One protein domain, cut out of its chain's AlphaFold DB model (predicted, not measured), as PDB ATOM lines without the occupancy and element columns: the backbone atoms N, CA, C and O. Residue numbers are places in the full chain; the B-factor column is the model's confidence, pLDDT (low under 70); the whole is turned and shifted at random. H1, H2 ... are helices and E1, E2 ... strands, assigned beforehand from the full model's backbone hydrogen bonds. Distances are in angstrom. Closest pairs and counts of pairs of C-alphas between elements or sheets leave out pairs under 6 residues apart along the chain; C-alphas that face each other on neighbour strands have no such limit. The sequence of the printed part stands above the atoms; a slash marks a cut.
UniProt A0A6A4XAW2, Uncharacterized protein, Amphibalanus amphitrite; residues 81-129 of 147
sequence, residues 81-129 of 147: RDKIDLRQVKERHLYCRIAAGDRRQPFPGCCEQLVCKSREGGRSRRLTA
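This is residues 81 to 129 of the 147 residues of an uncharacterized protein of Amphibalanus amphitrite (UniProt A0A6A4XAW2). A long, narrow ribbon of three strands has the longest strand, E2, in the middle, paired with E1 along its first part and E3 along its last; the loop of residues 100 to 112 prolongs the E1-E2 hairpin, and short helix H1 only grazes the sheet. The printed part has 49 residues, in the order H1, E1, E2, E3; the sheet, E1-E2-E3, is antiparallel, a meander, each strand the antiparallel neighbour of the one before. The class is mixed, with under half of the residues in named elements. The whole is loose, radius of gyration of the C-alphas 12.7 A, and elongated, spanning 37 by 24 by 14 A.

E2, residues 113 to 120, forms hairpins with E1, residues 95 to 99, at 157 degrees, and E3, residues 123 to 126, at 153 degrees. N 97 and O 115 are 2.9 A apart, N 120 and O 123 3.0 A, both within hydrogen-bond range. E1 and E3 are apart. H1, residues 86 to 91, grazes the sheet with residues 86 to 89; its closest C-alphas to E1 are Val 89 and Tyr 95, 7.5 A. Every O i to N i+4 pair in H1 is within hydrogen-bond range.

E2 measures 22.4 A, E1 12.6 A, E3 10.1 A and H1 8.7 A. H1 begins at C-alpha 86 (-22.223, -41.080, 4.854); E3 ends at C-alpha 126 (-27.599, -41.581, 21.348).

The C-alphas farthest apart, Pro 106 and Gly 121, are 38.3 A apart. The printed part has no cut; the link E1 to E2 is long. No printed residue is under 70 in pLDDT.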
ATOM      1  N   ARG A  81     -22.847 -30.925   7.923       82.31
ATOM      2  CA  ARG A  81     -23.247 -31.813   6.826       82.31
ATOM      3  C   ARG A  81     -22.079 -32.251   5.939       82.31
ATOM      4  O   ARG A  81     -22.072 -33.395   5.496       82.31
ATOM      5  N   ASP A  82     -21.103 -31.375   5.716       83.31
ATOM      6  CA  ASP A  82     -19.963 -31.643   4.828       83.31
ATOM      7  C   ASP A  82     -18.955 -32.610   5.481       83.31
ATOM      8  O   ASP A  82     -18.205 -33.311   4.792       83.31
ATOM      9  N   LYS A  83     -18.994 -32.691   6.816       82.31
ATOM     10  CA  LYS A  83     -18.115 -33.513   7.651       82.31
ATOM     11  C   LYS A  83     -18.688 -34.890   7.962       82.31
ATOM     12  O   LYS A  83     -17.981 -35.704   8.535       82.31
ATOM     13  N   ILE A  84     -19.935 -35.182   7.591       88.06
ATOM     14  CA  ILE A  84     -20.542 -36.494   7.855       88.06
ATOM     15  C   ILE A  84     -19.945 -37.540   6.902       88.06
ATOM     16  O   ILE A  84     -20.008 -37.389   5.680       88.06
ATOM     17  N   ASP A  85     -19.424 -38.634   7.452       91.19
ATOM     18  CA  ASP A  85     -19.090 -39.841   6.697       91.19
ATOM     19  C   ASP A  85     -20.371 -40.653   6.434       91.19
ATOM     20  O   ASP A  85     -20.810 -41.486   7.232       91.19
ATOM     21  N   LEU A  86     -20.996 -40.398   5.280       90.81
ATOM     22  CA  LEU A  86     -22.223 -41.080   4.854       90.81
ATOM     23  C   LEU A  86     -22.038 -42.590   4.648       90.81
ATOM     24  O   LEU A  86     -23.015 -43.338   4.758       90.81
ATOM     25  N   ARG A  87     -20.812 -43.055   4.370       92.38
ATOM     26  CA  ARG A  87     -20.518 -44.488   4.274       92.38
ATOM     27  C   ARG A  87     -20.639 -45.117   5.655       92.38
ATOM     28  O   ARG A  87     -21.384 -46.083   5.807       92.38
ATOM     29  N   GLN A  88     -20.023 -44.504   6.666       91.00
ATOM     30  CA  GLN A  88     -20.102 -44.996   8.040       91.00
ATOM     31  C   GLN A  88     -21.543 -44.966   8.588       91.00
ATOM     32  O   GLN A  88     -21.964 -45.898   9.274       91.00
ATOM     33  N   VAL A  89     -22.333 -43.939   8.236       91.31
ATOM     34  CA  VAL A  89     -23.772 -43.870   8.563       91.31
ATOM     35  C   VAL A  89     -24.530 -45.075   8.004       91.31
ATOM     36  O   VAL A  89     -25.334 -45.679   8.718       91.31
ATOM     37  N   LYS A  90     -24.276 -45.433   6.738       90.62
ATOM     38  CA  LYS A  90     -24.945 -46.548   6.056       90.62
ATOM     39  C   LYS A  90     -24.520 -47.902   6.622       90.62
ATOM     40  O   LYS A  90     -25.385 -48.714   6.927       90.62
ATOM     41  N   GLU A  91     -23.217 -48.127   6.783       92.06
ATOM     42  CA  GLU A  91     -22.647 -49.390   7.277       92.06
ATOM     43  C   GLU A  91     -23.085 -49.705   8.712       92.06
ATOM     44  O   GLU A  91     -23.394 -50.849   9.035       92.06
ATOM     45  N   ARG A  92     -23.165 -48.683   9.570       89.69
ATOM     46  CA  ARG A  92     -23.571 -48.828  10.978       89.69
ATOM     47  C   ARG A  92     -25.078 -48.649  11.199       89.69
ATOM     48  O   ARG A  92     -25.516 -48.626  12.348       89.69
ATOM     49  N   HIS A  93     -25.868 -48.489  10.132       89.88
ATOM     50  CA  HIS A  93     -27.316 -48.244  10.187       89.88
ATOM     51  C   HIS A  93     -27.716 -47.122  11.168       89.88
ATOM     52  O   HIS A  93     -28.662 -47.255  11.950       89.88
ATOM     53  N   LEU A  94     -26.978 -46.009  11.148       92.56
ATOM     54  CA  LEU A  94     -27.192 -44.896  12.074       92.56
ATOM     55  C   LEU A  94     -28.339 -43.996  11.614       92.56
ATOM     56  O   LEU A  94     -28.477 -43.679  10.433       92.56
ATOM     57  N   TYR A  95     -29.117 -43.500  12.574       92.38
ATOM     58  CA  TYR A  95     -30.072 -42.421  12.342       92.38
ATOM     59  C   TYR A  95     -29.464 -41.094  12.790       92.38
ATOM     60  O   TYR A  95     -29.368 -40.830  13.990       92.38
ATOM     61  N   CYS A  96     -29.068 -40.257  11.837       91.19
ATOM     62  CA  CYS A  96     -28.445 -38.963  12.099       91.19
ATOM     63  C   CYS A  96     -29.340 -37.806  11.652       91.19
ATOM     64  O   CYS A  96     -29.944 -37.847  10.582       91.19
ATOM     65  N   ARG A  97     -29.394 -36.748  12.462       91.06
ATOM     66  CA  ARG A  97     -30.037 -35.477  12.113       91.06
ATOM     67  C   ARG A  97     -29.190 -34.300  12.572       91.06
ATOM     68  O   ARG A  97     -28.485 -34.398  13.577       91.06
ATOM     69  N   ILE A  98     -29.330 -33.179  11.879       89.69
ATOM     70  CA  ILE A  98     -28.747 -31.905  12.294       89.69
ATOM     71  C   ILE A  98     -29.724 -31.242  13.268       89.69
ATOM     72  O   ILE A  98     -30.902 -31.057  12.954       89.69
ATOM     73  N   ALA A  99     -29.260 -30.948  14.477       86.69
ATOM     74  CA  ALA A  99     -29.996 -30.171  15.460       86.69
ATOM     75  C   ALA A  99     -29.486 -28.729  15.428       86.69
ATOM     76  O   ALA A  99     -28.281 -28.505  15.454       86.69
ATOM     77  N   ALA A 100     -30.390 -27.751  15.383       83.75
ATOM     78  CA  ALA A 100     -29.992 -26.357  15.532       83.75
ATOM     79  C   ALA A 100     -29.372 -26.133  16.922       83.75
ATOM     80  O   ALA A 100     -29.876 -26.676  17.910       83.75
ATOM     81  N   GLY A 101     -28.305 -25.336  16.982       81.88
ATOM     82  CA  GLY A 101     -27.739 -24.869  18.244       81.88
ATOM     83  C   GLY A 101     -28.677 -23.914  18.973       81.88
ATOM     84  O   GLY A 101     -29.652 -23.402  18.406       81.88
ATOM     85  N   ASP A 102     -28.375 -23.651  20.241       82.94
ATOM     86  CA  ASP A 102     -29.142 -22.690  21.023       82.94
ATOM     87  C   ASP A 102     -28.744 -21.270  20.615       82.94
ATOM     88  O   ASP A 102     -27.677 -20.775  20.967       82.94
ATOM     89  N   ARG A 103     -29.630 -20.587  19.884       78.94
ATOM     90  CA  ARG A 103     -29.409 -19.207  19.420       78.94
ATOM     91  C   ARG A 103     -29.214 -18.196  20.553       78.94
ATOM     92  O   ARG A 103     -28.802 -17.076  20.278       78.94
ATOM     93  N   ARG A 104     -29.537 -18.553  21.800       79.06
ATOM     94  CA  ARG A 104     -29.307 -17.704  22.978       79.06
ATOM     95  C   ARG A 104     -27.894 -17.843  23.534       79.06
ATOM     96  O   ARG A 104     -27.474 -16.988  24.308       79.06
ATOM     97  N   GLN A 105     -27.184 -18.905  23.169       80.06
ATOM     98  CA  GLN A 105     -25.816 -19.129  23.611       80.06
ATOM     99  C   GLN A 105     -24.831 -18.415  22.684       80.06
ATOM    100  O   GLN A 105     -25.071 -18.325  21.478       80.06
ATOM    101  N   PRO A 106     -23.713 -17.903  23.226       77.06
ATOM    102  CA  PRO A 106     -22.633 -17.402  22.395       77.06
ATOM    103  C   PRO A 106     -22.048 -18.539  21.553       77.06
ATOM    104  O   PRO A 106     -22.254 -19.724  21.826       77.06
ATOM    105  N   PHE A 107     -21.289 -18.176  20.527       79.69
ATOM    106  CA  PHE A 107     -20.466 -19.138  19.807       79.69
ATOM    107  C   PHE A 107     -19.527 -19.881  20.789       79.69
ATOM    108  O   PHE A 107     -18.968 -19.226  21.669       79.69
ATOM    109  N   PRO A 108     -19.335 -21.211  20.671       74.56
ATOM    110  CA  PRO A 108     -19.894 -22.120  19.662       74.56
ATOM    111  C   PRO A 108     -21.255 -22.744  20.038       74.56
ATOM    112  O   PRO A 108     -21.783 -23.548  19.276       74.56
ATOM    113  N   GLY A 109     -21.863 -22.401  21.179       77.00
ATOM    114  CA  GLY A 109     -23.127 -22.993  21.653       77.00
ATOM    115  C   GLY A 109     -24.331 -22.781  20.721       77.00
ATOM    116  O   GLY A 109     -25.253 -23.599  20.689       77.00
ATOM    117  N   CYS A 110     -24.300 -21.728  19.903       81.31
ATOM    118  CA  CYS A 110     -25.291 -21.490  18.855       81.31
ATOM    119  C   CYS A 110     -25.059 -22.280  17.549       81.31
ATOM    120  O   CYS A 110     -25.884 -22.176  16.635       81.31
ATOM    121  N   CYS A 111     -23.973 -23.060  17.431       83.00
ATOM    122  CA  CYS A 111     -23.680 -23.860  16.241       83.00
ATOM    123  C   CYS A 111     -24.586 -25.090  16.135       83.00
ATOM    124  O   CYS A 111     -24.986 -25.688  17.132       83.00
ATOM    125  N   GLU A 112     -24.917 -25.473  14.900       85.12
ATOM    126  CA  GLU A 112     -25.651 -26.710  14.626       85.12
ATOM    127  C   GLU A 112     -24.868 -27.941  15.087       85.12
ATOM    128  O   GLU A 112     -23.669 -27.998  14.906       85.12
ATOM    129  N   GLN A 113     -25.520 -28.954  15.646       85.19
ATOM    130  CA  GLN A 113     -24.853 -30.158  16.147       85.19
ATOM    131  C   GLN A 113     -25.366 -31.406  15.440       85.19
ATOM    132  O   GLN A 113     -26.554 -31.520  15.114       85.19
ATOM    133  N   LEU A 114     -24.482 -32.386  15.248       88.06
ATOM    134  CA  LEU A 114     -24.859 -33.675  14.694       88.06
ATOM    135  C   LEU A 114     -25.364 -34.566  15.824       88.06
ATOM    136  O   LEU A 114     -24.657 -34.867  16.785       88.06
ATOM    137  N   VAL A 115     -26.608 -35.014  15.698       90.00
ATOM    138  CA  VAL A 115     -27.218 -35.943  16.646       90.00
ATOM    139  C   VAL A 115     -27.486 -37.254  15.931       90.00
ATOM    140  O   VAL A 115     -28.436 -37.359  15.154       90.00
ATOM    141  N   CYS A 116     -26.665 -38.257  16.229       90.50
ATOM    142  CA  CYS A 116     -26.827 -39.614  15.725       90.50
ATOM    143  C   CYS A 116     -27.364 -40.559  16.803       90.50
ATOM    144  O   CYS A 116     -27.106 -40.392  18.001       90.50
ATOM    145  N   LYS A 117     -28.112 -41.572  16.366       93.94
ATOM    146  CA  LYS A 117     -28.579 -42.687  17.188       93.94
ATOM    147  C   LYS A 117     -28.241 -44.020  16.524       93.94
ATOM    148  O   LYS A 117     -28.416 -44.149  15.313       93.94
ATOM    149  N   SER A 118     -27.817 -44.999  17.320       93.00
ATOM    150  CA  SER A 118     -27.712 -46.404  16.924       93.00
ATOM    151  C   SER A 118     -28.919 -47.166  17.465       93.00
ATOM    152  O   SER A 118     -29.543 -46.760  18.455       93.00
ATOM    153  N   ARG A 119     -29.275 -48.267  16.800       87.31
ATOM    154  CA  ARG A 119     -30.288 -49.200  17.292       87.31
ATOM    155  C   ARG A 119     -29.594 -50.484  17.722       87.31
ATOM    156  O   ARG A 119     -29.135 -51.249  16.885       87.31
ATOM    157  N   GLU A 120     -29.544 -50.715  19.025       82.31
ATOM    158  CA  GLU A 120     -28.889 -51.870  19.642       82.31
ATOM    159  C   GLU A 120     -29.943 -52.621  20.467       82.31
ATOM    160  O   GLU A 120     -30.618 -52.032  21.315       82.31
ATOM    161  N   GLY A 121     -30.171 -53.904  20.164       79.19
ATOM    162  CA  GLY A 121     -31.135 -54.735  20.905       79.19
ATOM    163  C   GLY A 121     -32.567 -54.176  20.936       79.19
ATOM    164  O   GLY A 121     -33.258 -54.278  21.946       79.19
ATOM    165  N   GLY A 122     -33.002 -53.506  19.864       82.25
ATOM    166  CA  GLY A 122     -34.331 -52.892  19.769       82.25
ATOM    167  C   GLY A 122     -34.468 -51.518  20.440       82.25
ATOM    168  O   GLY A 122     -35.466 -50.839  20.188       82.25
ATOM    169  N   ARG A 123     -33.471 -51.058  21.208       87.38
ATOM    170  CA  ARG A 123     -33.455 -49.738  21.859       87.38
ATOM    171  C   ARG A 123     -32.634 -48.735  21.050       87.38
ATOM    172  O   ARG A 123     -31.664 -49.092  20.391       87.38
ATOM    173  N   SER A 124     -33.045 -47.468  21.086       89.31
ATOM    174  CA  SER A 124     -32.293 -46.372  20.462       89.31
ATOM    175  C   SER A 124     -31.331 -45.756  21.474       89.31
ATOM    176  O   SER A 124     -31.786 -45.234  22.493       89.31
ATOM    177  N   ARG A 125     -30.031 -45.757  21.177       92.88
ATOM    178  CA  ARG A 125     -28.991 -45.103  21.983       92.88
ATOM    179  C   ARG A 125     -28.447 -43.892  21.233       92.88
ATOM    180  O   ARG A 125     -28.213 -43.965  20.033       92.88
ATOM    181  N   ARG A 126     -28.273 -42.759  21.920       90.62
ATOM    182  CA  ARG A 126     -27.599 -41.581  21.348       90.62
ATOM    183  C   ARG A 126     -26.088 -41.817  21.355       90.62
ATOM    184  O   ARG A 126     -25.560 -42.250  22.374       90.62
ATOM    185  N   LEU A 127     -25.433 -41.507  20.240       88.38
ATOM    186  CA  LEU A 127     -23.979 -41.576  20.122       88.38
ATOM    187  C   LEU A 127     -23.330 -40.405  20.874       88.38
ATOM    188  O   LEU A 127     -23.871 -39.290  20.869       88.38
ATOM    189  N   THR A 128     -22.186 -40.655  21.509       85.81
ATOM    190  CA  THR A 128     -21.310 -39.606  22.052       85.81
ATOM    191  C   THR A 128     -20.547 -38.908  20.921       85.81
ATOM    192  O   THR A 128     -20.630 -39.322  19.765       85.81
ATOM    193  N   ALA A 129     -19.834 -37.818  21.229       80.62
ATOM    194  CA  ALA A 129     -19.090 -37.059  20.222       80.62
ATOM    195  C   ALA A 129     -18.033 -37.915  19.501       80.62
ATOM    196  O   ALA A 129     -17.948 -37.842  18.280       80.62
TER     197      ALA A 129